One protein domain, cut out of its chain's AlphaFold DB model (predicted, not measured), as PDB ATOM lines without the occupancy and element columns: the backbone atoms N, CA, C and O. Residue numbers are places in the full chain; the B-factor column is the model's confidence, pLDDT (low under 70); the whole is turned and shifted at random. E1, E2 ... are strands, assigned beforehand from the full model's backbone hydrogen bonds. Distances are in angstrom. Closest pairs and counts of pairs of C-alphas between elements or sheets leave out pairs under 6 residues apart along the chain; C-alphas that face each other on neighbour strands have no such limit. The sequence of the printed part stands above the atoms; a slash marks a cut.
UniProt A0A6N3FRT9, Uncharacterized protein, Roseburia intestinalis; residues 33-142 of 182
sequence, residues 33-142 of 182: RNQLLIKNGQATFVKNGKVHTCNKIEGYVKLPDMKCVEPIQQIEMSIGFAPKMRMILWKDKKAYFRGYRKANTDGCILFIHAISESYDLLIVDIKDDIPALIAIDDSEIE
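AT A GLANCE: This is residues 33 to 142 of the 182 residues of an uncharacterized protein of Roseburia intestinalis (UniProt A0A6N3FRT9). One long antiparallel sheet is folded back on itself into two leaves that face each other, E6 E5 E4 E1 E2 in one and E7 E8 E9 in the other, with their strands crossed. The long strand E3 is the hinge: it bends by 89 degrees at residue 55 and passes from one leaf to the other, while the edge strands E6 and E9 stay apart. The printed part has 110 residues with no named helix and nine named strands, E1 to E9 along the chain, in the sheet order E6 E5 E4 E1 E2 E3 E7 E8 E9; the class is all strand. The whole is compact, with a radius of gyration of the C-alphas of 13.2 A and spans of 38 by 29 by 23 A.

HOW THE PARTS SIT: E1, residues 35 to 39, E2, residues 42 to 47, and E3, residues 50 to 62, form a meander, each strand the antiparallel neighbour of the one before. N 37 and O 44 are 2.8 A apart in the hairpin of E1 and E2. E3 pairs with E2 over residues 50 to 53, where N 52 and O 45 are 2.8 A apart. E4, residues 77 to 82, is the antiparallel neighbour of E1, with N 36 and O 79 2.8 A apart; E1 to E4 form a Greek key, a meander of three whose first strand neighbours the fourth. E4, E5, residues 86 to 91, and E6, residues 94 to 98, form a second meander, with N 80 to O 88 at 2.9 A and N 89 to O 96 at 2.8 A. E7, residues 109 to 116, pairs with E3 over its residues 54 to 62, with N 60 and O 111 2.8 A apart. E7, E8, residues 119 to 125, and E9, residues 133 to 138, form a third meander, with N 112 to O 123 and N 122 to O 135 both at 2.9 A. The closest C-alphas of E2 and E7, those of Ala 43 and Ala 114, are 7.3 A apart.

IN THESE COORDINATES: E1 begins at C-alpha 35 (102.407, 153.384, 199.006). E3, the longest strand, measures 27.9 A from first to last C-alpha, E7 22.7 A and E8 19.4 A. E9 ends at C-alpha 138 (98.289, 142.708, 188.891).

THE WHOLE: The C-alphas farthest apart, those of Lys 67 and Glu 142, are 40.4 A apart. The printed part has no cut. The link from E3 to E4, residues 63 to 76, is long. Mean pLDDT of the printed part is 81.4, with residue 33 and residues 83 to 84, 127 to 131 and 138 to 142 under 70.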
ATOM      1  N   ARG A  33     104.843 149.475 203.172       65.88
ATOM      2  CA  ARG A  33     105.068 148.456 202.148       65.88
ATOM      3  C   ARG A  33     104.201 148.705 200.927       65.88
ATOM      4  O   ARG A  33     104.568 148.263 199.847       65.88
ATOM      5  N   ASN A  34     103.059 149.357 201.129       78.62
ATOM      6  CA  ASN A  34     102.106 149.715 200.095       78.62
ATOM      7  C   ASN A  34     101.937 151.238 200.109       78.62
ATOM      8  O   ASN A  34     101.324 151.773 201.035       78.62
ATOM      9  N   GLN A  35     102.486 151.926 199.114       85.81
ATOM     10  CA  GLN A  35     102.407 153.384 199.006       85.81
ATOM     11  C   GLN A  35     102.494 153.837 197.550       85.81
ATOM     12  O   GLN A  35     103.180 153.209 196.751       85.81
ATOM     13  N   LEU A  36     101.840 154.945 197.225       90.81
ATOM     14  CA  LEU A  36     102.042 155.678 195.982       90.81
ATOM     15  C   LEU A  36     102.778 156.980 196.308       90.81
ATOM     16  O   LEU A  36     102.303 157.791 197.099       90.81
ATOM     17  N   LEU A  37     103.953 157.159 195.719       92.12
ATOM     18  CA  LEU A  37     104.765 158.366 195.837       92.12
ATOM     19  C   LEU A  37     104.643 159.162 194.551       92.12
ATOM     20  O   LEU A  37     104.793 158.589 193.477       92.12
ATOM     21  N   ILE A  38     104.398 160.462 194.656       93.69
ATOM     22  CA  ILE A  38     104.179 161.343 193.511       93.69
ATOM     23  C   ILE A  38     105.059 162.566 193.696       93.69
ATOM     24  O   ILE A  38     104.998 163.238 194.729       93.69
ATOM     25  N   LYS A  39     105.918 162.823 192.714       89.12
ATOM     26  CA  LYS A  39     106.878 163.918 192.765       89.12
ATOM     27  C   LYS A  39     107.226 164.390 191.362       89.12
ATOM     28  O   LYS A  39     107.648 163.583 190.540       89.12
ATOM     29  N   ASN A  40     107.111 165.693 191.104       85.25
ATOM     30  CA  ASN A  40     107.467 166.305 189.816       85.25
ATOM     31  C   ASN A  40     106.837 165.592 188.601       85.25
ATOM     32  O   ASN A  40     107.521 165.305 187.619       85.25
ATOM     33  N   GLY A  41     105.552 165.233 188.691       79.81
ATOM     34  CA  GLY A  41     104.833 164.517 187.629       79.81
ATOM     35  C   GLY A  41     105.238 163.052 187.429       79.81
ATOM     36  O   GLY A  41     104.665 162.378 186.578       79.81
ATOM     37  N   GLN A  42     106.194 162.542 188.208       89.06
ATOM     38  CA  GLN A  42     106.562 161.132 188.246       89.06
ATOM     39  C   GLN A  42     105.871 160.443 189.414       89.06
ATOM     40  O   GLN A  42     105.631 161.058 190.458       89.06
ATOM     41  N   ALA A  43     105.591 159.152 189.253       93.50
ATOM     42  CA  ALA A  43     105.024 158.345 190.313       93.50
ATOM     43  C   ALA A  43     105.773 157.030 190.505       93.50
ATOM     44  O   ALA A  43     106.275 156.424 189.558       93.50
ATOM     45  N   THR A  44     105.822 156.595 191.756       92.00
ATOM     46  CA  THR A  44     106.417 155.334 192.167       92.00
ATOM     47  C   THR A  44     105.432 154.619 193.071       92.00
ATOM     48  O   THR A  44     105.118 155.095 194.164       92.00
ATOM     49  N   PHE A  45     104.969 153.457 192.634       88.88
ATOM     50  CA  PHE A  45     104.148 152.575 193.441       88.88
ATOM     51  C   PHE A  45     105.040 151.564 194.157       88.88
ATOM     52  O   PHE A  45     105.818 150.841 193.544       88.88
ATOM     53  N   VAL A  46     104.960 151.506 195.478       81.44
ATOM     54  CA  VAL A  46     105.616 150.469 196.269       81.44
ATOM     55  C   VAL A  46     104.546 149.478 196.680       81.44
ATOM     56  O   VAL A  46     103.571 149.880 197.310       81.44
ATOM     57  N   LYS A  47     104.723 148.198 196.348       82.19
ATOM     58  CA  LYS A  47     103.831 147.100 196.729       82.19
ATOM     59  C   LYS A  47     104.620 146.055 197.500       82.19
ATOM     60  O   LYS A  47     105.614 145.521 197.018       82.19
ATOM     61  N   ASN A  48     104.170 145.723 198.707       74.00
ATOM     62  CA  ASN A  48     104.843 144.773 199.594       74.00
ATOM     63  C   ASN A  48     106.355 145.060 199.787       74.00
ATOM     64  O   ASN A  48     107.137 144.136 199.991       74.00
ATOM     65  N   GLY A  49     106.764 146.334 199.733       73.19
ATOM     66  CA  GLY A  49     108.163 146.768 199.840       73.19
ATOM     67  C   GLY A  49     108.969 146.697 198.537       73.19
ATOM     68  O   GLY A  49     110.119 147.126 198.524       73.19
ATOM     69  N   LYS A  50     108.387 146.197 197.441       79.19
ATOM     70  CA  LYS A  50     108.982 146.247 196.100       79.19
ATOM     71  C   LYS A  50     108.572 147.530 195.395       79.19
ATOM     72  O   LYS A  50     107.423 147.947 195.497       79.19
ATOM     73  N   VAL A  51     109.520 148.151 194.706       87.38
ATOM     74  CA  VAL A  51     109.348 149.449 194.052       87.38
ATOM     75  C   VAL A  51     109.025 149.241 192.575       87.38
ATOM     76  O   VAL A  51     109.751 148.530 191.886       87.38
ATOM     77  N   HIS A  52     107.967 149.894 192.102       87.75
ATOM     78  CA  HIS A  52     107.501 149.885 190.721       87.75
ATOM     79  C   HIS A  52     107.394 151.333 190.242       87.75
ATOM     80  O   HIS A  52     106.585 152.114 190.746       87.75
ATOM     81  N   THR A  53     108.242 151.716 189.292       92.62
ATOM     82  CA  THR A  53     108.151 153.039 188.667       92.62
ATOM     83  C   THR A  53     106.933 153.064 187.756       92.62
ATOM     84  O   THR A  53     106.748 152.165 186.935       92.62
ATOM     85  N   CYS A  54     106.098 154.084 187.904       90.25
ATOM     86  CA  CYS A  54     104.934 154.256 187.057       90.25
ATOM     87  C   CYS A  54     105.359 154.869 185.719       90.25
ATOM     88  O   CYS A  54     106.059 155.882 185.686       90.25
ATOM     89  N   ASN A  55     104.920 154.275 184.611       90.12
ATOM     90  CA  ASN A  55     105.071 154.853 183.276       90.12
ATOM     91  C   ASN A  55     103.991 155.907 182.989       90.12
ATOM     92  O   ASN A  55     104.177 156.748 182.111       90.12
ATOM     93  N   LYS A  56     102.877 155.880 183.730       88.62
ATOM     94  CA  LYS A  56     101.790 156.849 183.602       88.62
ATOM     95  C   LYS A  56     101.191 157.182 184.966       88.62
ATOM     96  O   LYS A  56     100.964 156.291 185.780       88.62
ATOM     97  N   ILE A  57     100.891 158.459 185.191       90.50
ATOM     98  CA  ILE A  57     100.029 158.896 186.289       90.50
ATOM     99  C   ILE A  57      99.087 160.003 185.815       90.50
ATOM    100  O   ILE A  57      99.513 160.968 185.178       90.50
ATOM    101  N   GLU A  58      97.803 159.842 186.121       89.38
ATOM    102  CA  GLU A  58      96.721 160.773 185.807       89.38
ATOM    103  C   GLU A  58      95.737 160.866 186.958       89.38
ATOM    104  O   GLU A  58      95.607 159.939 187.755       89.38
ATOM    105  N   GLY A  59      95.056 162.004 187.066       86.44
ATOM    106  CA  GLY A  59      94.133 162.201 188.160       86.44
ATOM    107  C   GLY A  59      94.057 163.614 188.696       86.44
ATOM    108  O   GLY A  59      94.728 164.529 188.221       86.44
ATOM    109  N   TYR A  60      93.249 163.744 189.734       87.69
ATOM    110  CA  TYR A  60      92.941 164.974 190.427       87.69
ATOM    111  C   TYR A  60      92.880 164.731 191.932       87.69
ATOM    112  O   TYR A  60      92.430 163.679 192.394       87.69
ATOM    113  N   VAL A  61      93.306 165.727 192.699       90.31
ATOM    114  CA  VAL A  61      93.233 165.725 194.156       90.31
ATOM    115  C   VAL A  61      92.630 167.026 194.670       90.31
ATOM    116  O   VAL A  61      92.903 168.110 194.161       90.31
ATOM    117  N   LYS A  62      91.845 166.924 195.733       89.50
ATOM    118  CA  LYS A  62      91.510 168.024 196.630       89.50
ATOM    119  C   LYS A  62      91.599 167.487 198.046       89.50
ATOM    120  O   LYS A  62      90.889 166.552 198.389       89.50
ATOM    121  N   LEU A  63      92.482 168.048 198.857       89.50
ATOM    122  CA  LEU A  63      92.519 167.784 200.295       89.50
ATOM    123  C   LEU A  63      91.636 168.819 201.016       89.50
ATOM    124  O   LEU A  63      91.373 169.878 200.441       89.50
ATOM    125  N   PRO A  64      91.189 168.560 202.257       86.88
ATOM    126  CA  PRO A  64      90.243 169.430 202.968       86.88
ATOM    127  C   PRO A  64      90.622 170.920 203.040       86.88
ATOM    128  O   PRO A  64      89.758 171.787 203.045       86.88
ATOM    129  N   ASP A  65      91.912 171.244 203.089       85.94
ATOM    130  CA  ASP A  65      92.430 172.615 203.156       85.94
ATOM    131  C   ASP A  65      92.847 173.200 201.798       85.94
ATOM    132  O   ASP A  65      93.304 174.344 201.729       85.94
ATOM    133  N   MET A  66      92.690 172.443 200.712       84.31
ATOM    134  CA  MET A  66      92.918 172.938 199.360       84.31
ATOM    135  C   MET A  66      91.708 173.741 198.884       84.31
ATOM    136  O   MET A  66      90.560 173.309 198.994       84.31
ATOM    137  N   LYS A  67      91.973 174.917 198.303       83.88
ATOM    138  CA  LYS A  67      90.921 175.806 197.781       83.88
ATOM    139  C   LYS A  67      90.216 175.225 196.557       83.88
ATOM    140  O   LYS A  67      89.031 175.468 196.362       83.88
ATOM    141  N   CYS A  68      90.947 174.495 195.724       82.44
ATOM    142  CA  CYS A  68      90.452 173.915 194.487       82.44
ATOM    143  C   CYS A  68      91.050 172.526 194.259       82.44
ATOM    144  O   CYS A  68      91.966 172.092 194.958       82.44
ATOM    145  N   VAL A  69      90.478 171.825 193.285       85.25
ATOM    146  CA  VAL A  69      90.996 170.557 192.778       85.25
ATOM    147  C   VAL A  69      92.239 170.835 191.927       85.25
ATOM    148  O   VAL A  69      92.212 171.721 191.073       85.25
ATOM    149  N   GLU A  70      93.305 170.067 192.131       85.88
ATOM    150  CA  GLU A  70      94.562 170.169 191.384       85.88
ATOM    151  C   GLU A  70      94.876 168.851 190.660       85.88
ATOM    152  O   GLU A  70      94.579 167.773 191.185       85.88
ATOM    153  N   PRO A  71      95.471 168.896 189.456       86.00
ATOM    154  CA  PRO A  71      95.891 167.694 188.750       86.00
ATOM    155  C   PRO A  71      97.073 167.026 189.457       86.00
ATOM    156  O   PRO A  71      98.017 167.679 189.911       86.00
ATOM    157  N   ILE A  72      97.049 165.696 189.497       90.50
ATOM    158  CA  ILE A  72      98.001 164.882 190.258       90.50
ATOM    159  C   ILE A  72      99.459 165.074 189.811       90.50
ATOM    160  O   ILE A  72     100.383 164.927 190.603       90.50
ATOM    161  N   GLN A  73      99.690 165.442 188.547       87.12
ATOM    162  CA  GLN A  73     101.035 165.643 188.004       87.12
ATOM    163  C   GLN A  73     101.691 166.946 188.478       87.12
ATOM    164  O   GLN A  73     102.908 167.088 188.361       87.12
ATOM    165  N   GLN A  74     100.905 167.898 188.988       86.94
ATOM    166  CA  GLN A  74     101.396 169.203 189.446       86.94
ATOM    167  C   GLN A  74     101.673 169.242 190.949       86.94
ATOM    168  O   GLN A  74     102.146 170.258 191.454       86.94
ATOM    169  N   ILE A  75     101.409 168.147 191.663       86.69
ATOM    170  CA  ILE A  75     101.567 168.083 193.110       86.69
ATOM    171  C   ILE A  75     102.654 167.096 193.533       86.69
ATOM    172  O   ILE A  75     102.936 166.104 192.863       86.69
ATOM    173  N   GLU A  76     103.246 167.361 194.697       92.25
ATOM    174  CA  GLU A  76     104.072 166.393 195.411       92.25
ATOM    175  C   GLU A  76     103.268 165.820 196.580       92.25
ATOM    176  O   GLU A  76     102.814 166.559 197.457       92.25
ATOM    177  N   MET A  77     103.081 164.501 196.608       92.25
ATOM    178  CA  MET A  77     102.380 163.839 197.706       92.25
ATOM    179  C   MET A  77     102.834 162.394 197.898       92.25
ATOM    180  O   MET A  77     103.364 161.749 196.993       92.25
ATOM    181  N   SER A  78     102.577 161.866 199.089       89.62
ATOM    182  CA  SER A  78     102.672 160.437 199.381       89.62
ATOM    183  C   SER A  78     101.321 159.924 199.862       89.62
ATOM    184  O   SER A  78     100.653 160.575 200.665       89.62
ATOM    185  N   ILE A  79     100.919 158.761 199.365       91.50
ATOM    186  CA  ILE A  79      99.694 158.067 199.748       91.50
ATOM    187  C   ILE A  79     100.098 156.712 200.299       91.50
ATOM    188  O   ILE A  79     100.532 155.836 199.557       91.50
ATOM    189  N   GLY A  80      99.955 156.529 201.604       84.75
ATOM    190  CA  GLY A  80     100.141 155.236 202.243       84.75
ATOM    191  C   GLY A  80      98.829 154.469 202.340       84.75
ATOM    192  O   GLY A  80      97.830 155.012 202.816       84.75
ATOM    193  N   PHE A  81      98.844 153.195 201.945       81.00
ATOM    194  CA  PHE A  81      97.676 152.319 202.019       81.00
ATOM    195  C   PHE A  81      97.671 151.531 203.327       81.00
ATOM    196  O   PHE A  81      98.593 150.766 203.625       81.00
ATOM    197  N   ALA A  82      96.602 151.695 204.101       73.06
ATOM    198  CA  ALA A  82      96.367 150.998 205.354       73.06
ATOM    199  C   ALA A  82      95.192 150.003 205.221       73.06
ATOM    200  O   ALA A  82      94.360 150.122 204.318       73.06
ATOM    201  N   PRO A  83      95.091 148.995 206.113       68.75
ATOM    202  CA  PRO A  83      93.990 148.032 206.088       68.75
ATOM    203  C   PRO A  83      92.606 148.693 206.142       68.75
ATOM    204  O   PRO A  83      92.457 149.772 206.715       68.75
ATOM    205  N   LYS A  84      91.583 147.985 205.643       67.75
ATOM    206  CA  LYS A  84      90.179 148.440 205.596       67.75
ATOM    207  C   LYS A  84      89.967 149.698 204.737       67.75
ATOM    208  O   LYS A  84      89.213 150.579 205.133       67.75
ATOM    209  N   MET A  85      90.641 149.774 203.585       70.19
ATOM    210  CA  MET A  85      90.518 150.880 202.617       70.19
ATOM    211  C   MET A  85      90.870 152.255 203.201       70.19
ATOM    212  O   MET A  85      90.333 153.283 202.797       70.19
ATOM    213  N   ARG A  86      91.760 152.281 204.198       75.44
ATOM    214  CA  ARG A  86      92.191 153.519 204.847       75.44
ATOM    215  C   ARG A  86      93.443 154.049 204.178       75.44
ATOM    216  O   ARG A  86      94.279 153.276 203.710       75.44
ATOM    217  N   MET A  87      93.600 155.364 204.192       85.62
ATOM    218  CA  MET A  87      94.750 156.019 203.582       85.62
ATOM    219  C   MET A  87      95.365 157.037 204.527       85.62
ATOM    220  O   MET A  87      94.680 157.670 205.333       85.62
ATOM    221  N   ILE A  88      96.677 157.194 204.406       84.19
ATOM    222  CA  ILE A  88      97.411 158.280 205.042       84.19
ATOM    223  C   ILE A  88      98.027 159.096 203.919       84.19
ATOM    224  O   ILE A  88      98.939 158.638 203.234       84.19
ATOM    225  N   LEU A  89      97.470 160.280 203.707       89.44
ATOM    226  CA  LEU A  89      97.886 161.215 202.674       89.44
ATOM    227  C   LEU A  89      98.869 162.193 203.306       89.44
ATOM    228  O   LEU A  89      98.597 162.732 204.378       89.44
ATOM    229  N   TRP A  90     100.001 162.426 202.660       84.88
ATOM    230  CA  TRP A  90     101.000 163.388 203.103       84.88
ATOM    231  C   TRP A  90     101.284 164.389 201.991       84.88
ATOM    232  O   TRP A  90     101.752 164.003 200.919       84.88
ATOM    233  N   LYS A  91     101.030 165.669 202.264       87.94
ATOM    234  CA  LYS A  91     101.283 166.801 201.361       87.94
ATOM    235  C   LYS A  91     101.683 168.017 202.192       87.94
ATOM    236  O   LYS A  91     101.150 168.205 203.280       87.94
ATOM    237  N   ASP A  92     102.643 168.812 201.724       86.31
ATOM    238  CA  ASP A  92     103.049 170.090 202.343       86.31
ATOM    239  C   ASP A  92     103.289 170.037 203.864       86.31
ATOM    240  O   ASP A  92     102.915 170.935 204.615       86.31
ATOM    241  N   LYS A  93     103.949 168.968 204.329       83.50
ATOM    242  CA  LYS A  93     104.240 168.702 205.754       83.50
ATOM    243  C   LYS A  93     103.002 168.446 206.627       83.50
ATOM    244  O   LYS A  93     103.099 168.502 207.853       83.50
ATOM    245  N   LYS A  94     101.861 168.134 206.018       85.06
ATOM    246  CA  LYS A  94     100.609 167.805 206.694       85.06
ATOM    247  C   LYS A  94     100.161 166.387 206.348       85.06
ATOM    248  O   LYS A  94     100.274 165.941 205.207       85.06
ATOM    249  N   ALA A  95      99.655 165.686 207.364       84.75
ATOM    250  CA  ALA A  95      99.105 164.341 207.246       84.75
ATOM    251  C   ALA A  95      97.574 164.364 207.319       84.75
ATOM    252  O   ALA A  95      97.006 164.979 208.225       84.75
ATOM    253  N   TYR A  96      96.924 163.611 206.438       86.38
ATOM    254  CA  TYR A  96      95.480 163.399 206.414       86.38
ATOM    255  C   TYR A  96      95.218 161.902 206.546       86.38
ATOM    256  O   TYR A  96      95.648 161.093 205.729       86.38
ATOM    257  N   PHE A  97      94.522 161.527 207.610       82.69
ATOM    258  CA  PHE A  97      94.215 160.145 207.964       82.69
ATOM    259  C   PHE A  97      92.788 159.810 207.524       82.69
ATOM    260  O   PHE A  97      91.847 159.872 208.327       82.69
ATOM    261  N   ARG A  98      92.622 159.506 206.236       84.12
ATOM    262  CA  ARG A  98      91.329 159.181 205.628       84.12
ATOM    263  C   ARG A  98      90.843 157.811 206.113       84.12
ATOM    264  O   ARG A  98      91.596 156.836 206.124       84.12
ATOM    265  N   GLY A  99      89.591 157.755 206.570       77.62
ATOM    266  CA  GLY A  99      89.005 156.574 207.222       77.62
ATOM    267  C   GLY A  99      89.338 156.424 208.716       77.62
ATOM    268  O   GLY A  99      89.012 155.395 209.312       77.62
ATOM    269  N   TYR A 100      89.981 157.434 209.319       75.38
ATOM    270  CA  TYR A 100      90.231 157.521 210.767       75.38
ATOM    271  C   TYR A 100      89.616 158.765 211.420       75.38
ATOM    272  O   TYR A 100      89.294 158.720 212.601       75.38
ATOM    273  N   ARG A 101      89.489 159.885 210.691       76.62
ATOM    274  CA  ARG A 101      88.939 161.147 211.216       76.62
ATOM    275  C   ARG A 101      87.978 161.778 210.214       76.62
ATOM    276  O   ARG A 101      88.374 161.992 209.071       76.62
ATOM    277  N   LYS A 102      86.773 162.151 210.660       78.00
ATOM    278  CA  LYS A 102      85.753 162.814 209.824       78.00
ATOM    279  C   LYS A 102      86.251 164.137 209.220       78.00
ATOM    280  O   LYS A 102      86.037 164.389 208.047       78.00
ATOM    281  N   ALA A 103      87.033 164.921 209.961       79.38
ATOM    282  CA  ALA A 103      87.609 166.173 209.454       79.38
ATOM    283  C   ALA A 103      88.620 166.000 208.296       79.38
ATOM    284  O   ALA A 103      88.934 166.963 207.609       79.38
ATOM    285  N   ASN A 104      89.158 164.791 208.085       79.00
ATOM    286  CA  ASN A 104      90.056 164.494 206.957       79.00
ATOM    287  C   ASN A 104      89.306 163.958 205.731       79.00
ATOM    288  O   ASN A 104      89.929 163.611 204.731       79.00
ATOM    289  N   THR A 105      87.998 163.799 205.875       77.25
ATOM    290  CA  THR A 105      87.097 163.248 204.879       77.25
ATOM    291  C   THR A 105      86.390 164.378 204.148       77.25
ATOM    292  O   THR A 105      86.428 164.401 202.927       77.25
ATOM    293  N   ASP A 106      85.844 165.331 204.908       79.06
ATOM    294  CA  ASP A 106      85.073 166.449 204.373       79.06
ATOM    295  C   ASP A 106      85.860 167.226 203.308       79.06
ATOM    296  O   ASP A 106      86.983 167.697 203.529       79.06
ATOM    297  N   GLY A 107      85.279 167.293 202.111       75.25
ATOM    298  CA  GLY A 107      85.855 167.973 200.961       75.25
ATOM    299  C   GLY A 107      87.095 167.302 200.362       75.25
ATOM    300  O   GLY A 107      87.719 167.921 199.491       75.25
ATOM    301  N   CYS A 108      87.445 166.085 200.797       85.69
ATOM    302  CA  CYS A 108      88.508 165.270 200.218       85.69
ATOM    303  C   CYS A 108      88.024 164.613 198.921       85.69
ATOM    304  O   CYS A 108      87.022 163.902 198.901       85.69
ATOM    305  N   ILE A 109      88.765 164.822 197.838       86.88
ATOM    306  CA  ILE A 109      88.534 164.191 196.541       86.88
ATOM    307  C   ILE A 109      89.859 163.598 196.082       86.88
ATOM    308  O   ILE A 109      90.847 164.317 195.941       86.88
ATOM    309  N   LEU A 110      89.889 162.295 195.834       89.19
ATOM    310  CA  LEU A 110      91.003 161.609 195.201       89.19
ATOM    311  C   LEU A 110      90.477 160.864 193.992       89.19
ATOM    312  O   LEU A 110      89.630 159.980 194.100       89.19
ATOM    313  N   PHE A 111      91.022 161.209 192.840       89.31
ATOM    314  CA  PHE A 111      90.797 160.481 191.618       89.31
ATOM    315  C   PHE A 111      92.152 160.218 190.986       89.31
ATOM    316  O   PHE A 111      92.704 161.123 190.381       89.31
ATOM    317  N   ILE A 112      92.743 159.045 191.196       90.88
ATOM    318  CA  ILE A 112      94.133 158.785 190.806       90.88
ATOM    319  C   ILE A 112      94.212 157.463 190.065       90.88
ATOM    320  O   ILE A 112      93.742 156.442 190.552       90.88
ATOM    321  N   HIS A 113      94.859 157.493 188.910       89.44
ATOM    322  CA  HIS A 113      95.166 156.341 188.088       89.44
ATOM    323  C   HIS A 113      96.675 156.327 187.839       89.44
ATOM    324  O   HIS A 113      97.223 157.243 187.221       89.44
ATOM    325  N   ALA A 114      97.356 155.316 188.367       90.00
ATOM    326  CA  ALA A 114      98.794 155.148 188.242       90.00
ATOM    327  C   ALA A 114      99.094 153.775 187.644       90.00
ATOM    328  O   ALA A 114      98.739 152.748 188.216       90.00
ATOM    329  N   ILE A 115      99.786 153.772 186.510       87.56
ATOM    330  CA  ILE A 115     100.136 152.559 185.774       87.56
ATOM    331  C   ILE A 115     101.636 152.352 185.893       87.56
ATOM    332  O   ILE A 115     102.418 153.293 185.749       87.56
ATOM    333  N   SER A 116     102.032 151.119 186.169       87.31
ATOM    334  CA  SER A 116     103.400 150.622 186.049       87.31
ATOM    335  C   SER A 116     103.414 149.400 185.130       87.31
ATOM    336  O   SER A 116     102.363 148.910 184.734       87.31
ATOM    337  N   GLU A 117     104.594 148.861 184.825       83.06
ATOM    338  CA  GLU A 117     104.703 147.642 184.007       83.06
ATOM    339  C   GLU A 117     103.967 146.431 184.599       83.06
ATOM    340  O   GLU A 117     103.585 145.535 183.856       83.06
ATOM    341  N   SER A 118     103.787 146.385 185.924       81.69
ATOM    342  CA  SER A 118     103.218 145.222 186.624       81.69
ATOM    343  C   SER A 118     101.858 145.477 187.268       81.69
ATOM    344  O   SER A 118     101.232 144.532 187.739       81.69
ATOM    345  N   TYR A 119     101.439 146.741 187.367       81.50
ATOM    346  CA  TYR A 119     100.242 147.113 188.117       81.50
ATOM    347  C   TYR A 119      99.482 148.262 187.474       81.50
ATOM    348  O   TYR A 119     100.101 149.257 187.081       81.50
ATOM    349  N   ASP A 120      98.157 148.155 187.512       83.75
ATOM    350  CA  ASP A 120      97.210 149.247 187.303       83.75
ATOM    351  C   ASP A 120      96.548 149.593 188.649       83.75
ATOM    352  O   ASP A 120      95.820 148.790 189.238       83.75
ATOM    353  N   LEU A 121      96.881 150.767 189.189       86.12
ATOM    354  CA  LEU A 121      96.347 151.277 190.448       86.12
ATOM    355  C   LEU A 121      95.307 152.362 190.167       86.12
ATOM    356  O   LEU A 121      95.648 153.445 189.688       86.12
ATOM    357  N   LEU A 122      94.073 152.117 190.604       86.00
ATOM    358  CA  LEU A 122      92.982 153.085 190.591       86.00
ATOM    359  C   LEU A 122      92.538 153.417 192.021       86.00
ATOM    360  O   LEU A 122      92.207 152.533 192.811       86.00
ATOM    361  N   ILE A 123      92.491 154.709 192.339       87.94
ATOM    362  CA  ILE A 123      91.994 155.255 193.603       87.94
ATOM    363  C   ILE A 123      90.838 156.201 193.294       87.94
ATOM    364  O   ILE A 123      91.006 157.170 192.551       87.94
ATOM    365  N   VAL A 124      89.681 155.943 193.902       84.50
ATOM    366  CA  VAL A 124      88.501 156.806 193.818       84.50
ATOM    367  C   VAL A 124      87.953 157.049 195.220       84.50
ATOM    368  O   VAL A 124      87.480 156.131 195.885       84.50
ATOM    369  N   ASP A 125      88.002 158.298 195.665       84.75
ATOM    370  CA  ASP A 125      87.460 158.771 196.937       84.75
ATOM    371  C   ASP A 125      86.773 160.114 196.684       84.75
ATOM    372  O   ASP A 125      87.439 161.105 196.407       84.75
ATOM    373  N   ILE A 126      85.441 160.128 196.660       73.44
ATOM    374  CA  ILE A 126      84.649 161.278 196.182       73.44
ATOM    375  C   ILE A 126      83.516 161.678 197.134       73.44
ATOM    376  O   ILE A 126      82.816 162.649 196.860       73.44
ATOM    377  N   LYS A 127      83.280 160.912 198.206       68.50
ATOM    378  CA  LYS A 127      82.167 161.137 199.137       68.50
ATOM    379  C   LYS A 127      82.544 160.798 200.565       68.50
ATOM    380  O   LYS A 127      83.268 159.835 200.821       68.50
ATOM    381  N   ASP A 128      81.943 161.536 201.487       63.72
ATOM    382  CA  ASP A 128      82.327 161.489 202.888       63.72
ATOM    383  C   ASP A 128      81.984 160.154 203.571       63.72
ATOM    384  O   ASP A 128      82.774 159.621 204.358       63.72
ATOM    385  N   ASP A 129      80.867 159.546 203.174       61.09
ATOM    386  CA  ASP A 129      80.311 158.365 203.844       61.09
ATOM    387  C   ASP A 129      80.721 157.031 203.207       61.09
ATOM    388  O   ASP A 129      80.453 155.960 203.757       61.09
ATOM    389  N   ILE A 130      81.376 157.069 202.043       64.06
ATOM    390  CA  ILE A 130      81.766 155.864 201.309       64.06
ATOM    391  C   ILE A 130      83.264 155.628 201.520       64.06
ATOM    392  O   ILE A 130      84.060 156.553 201.344       64.06
ATOM    393  N   PRO A 131      83.690 154.407 201.898       64.62
ATOM    394  CA  PRO A 131      85.104 154.060 201.908       64.62
ATOM    395  C   PRO A 131      85.726 154.281 200.528       64.62
ATOM    396  O   PRO A 131      85.114 153.943 199.515       64.62
ATOM    397  N   ALA A 132      86.958 154.789 200.489       73.00
ATOM    398  CA  ALA A 132      87.693 154.924 199.240       73.00
ATOM    399  C   ALA A 132      87.744 153.584 198.490       73.00
ATOM    400  O   ALA A 132      88.018 152.536 199.081       73.00
ATOM    401  N   LEU A 133      87.506 153.621 197.182       75.12
ATOM    402  CA  LEU A 133      87.734 152.490 196.299       75.12
ATOM    403  C   LEU A 133      89.212 152.495 195.902       75.12
ATOM    404  O   LEU A 133      89.712 153.471 195.352       75.12
ATOM    405  N   ILE A 134      89.903 151.397 196.186       76.56
ATOM    406  CA  ILE A 134      91.297 151.172 195.812       76.56
ATOM    407  C   ILE A 134      91.320 149.847 195.059       76.56
ATOM    408  O   ILE A 134      91.105 148.794 195.661       76.56
ATOM    409  N   ALA A 135      91.544 149.910 193.754       73.94
ATOM    410  CA  ALA A 135      91.721 148.746 192.900       73.94
ATOM    411  C   ALA A 135      93.189 148.663 192.481       73.94
ATOM    412  O   ALA A 135      93.794 149.670 192.121       73.94
ATOM    413  N   ILE A 136      93.759 147.468 192.591       75.56
ATOM    414  CA  ILE A 136      95.118 147.167 192.154       75.56
ATOM    415  C   ILE A 136      94.991 145.914 191.305       75.56
ATOM    416  O   ILE A 136      94.733 144.848 191.862       75.56
ATOM    417  N   ASP A 137      95.125 146.069 189.996       70.94
ATOM    418  CA  ASP A 137      95.203 144.942 189.076       70.94
ATOM    419  C   ASP A 137      96.671 144.545 188.929       70.94
ATOM    420  O   ASP A 137      97.515 145.398 188.633       70.94
ATOM    421  N   ASP A 138      96.996 143.287 189.219       64.19
ATOM    422  CA  ASP A 138      98.289 142.708 188.891       64.19
ATOM    423  C   ASP A 138      98.196 142.108 187.491       64.19
ATOM    424  O   ASP A 138      97.291 141.346 187.178       64.19
ATOM    425  N   SER A 139      99.126 142.485 186.615       53.75
ATOM    426  CA  SER A 139      99.071 142.250 185.164       53.75
ATOM    427  C   SER A 139      99.095 140.771 184.710       53.75
ATOM    428  O   SER A 139      99.477 140.492 183.575       53.75
ATOM    429  N   GLU A 140      98.748 139.808 185.567       45.53
ATOM    430  CA  GLU A 140      98.723 138.370 185.284       45.53
ATOM    431  C   GLU A 140      97.335 137.811 184.915       45.53
ATOM    432  O   GLU A 140      97.239 136.621 184.611       45.53
ATOM    433  N   ILE A 141      96.254 138.607 184.881       38.91
ATOM    434  CA  ILE A 141      94.913 138.081 184.558       38.91
ATOM    435  C   ILE A 141      94.174 138.966 183.540       38.91
ATOM    436  O   ILE A 141      93.691 140.044 183.853       38.91
ATOM    437  N   GLU A 142      93.986 138.448 182.319       35.84
ATOM    438  CA  GLU A 142      93.219 139.051 181.205       35.84
ATOM    439  C   GLU A 142      91.705 139.256 181.468       35.84
ATOM    440  O   GLU A 142      90.940 139.507 180.541       35.84
TER     441      GLU A 142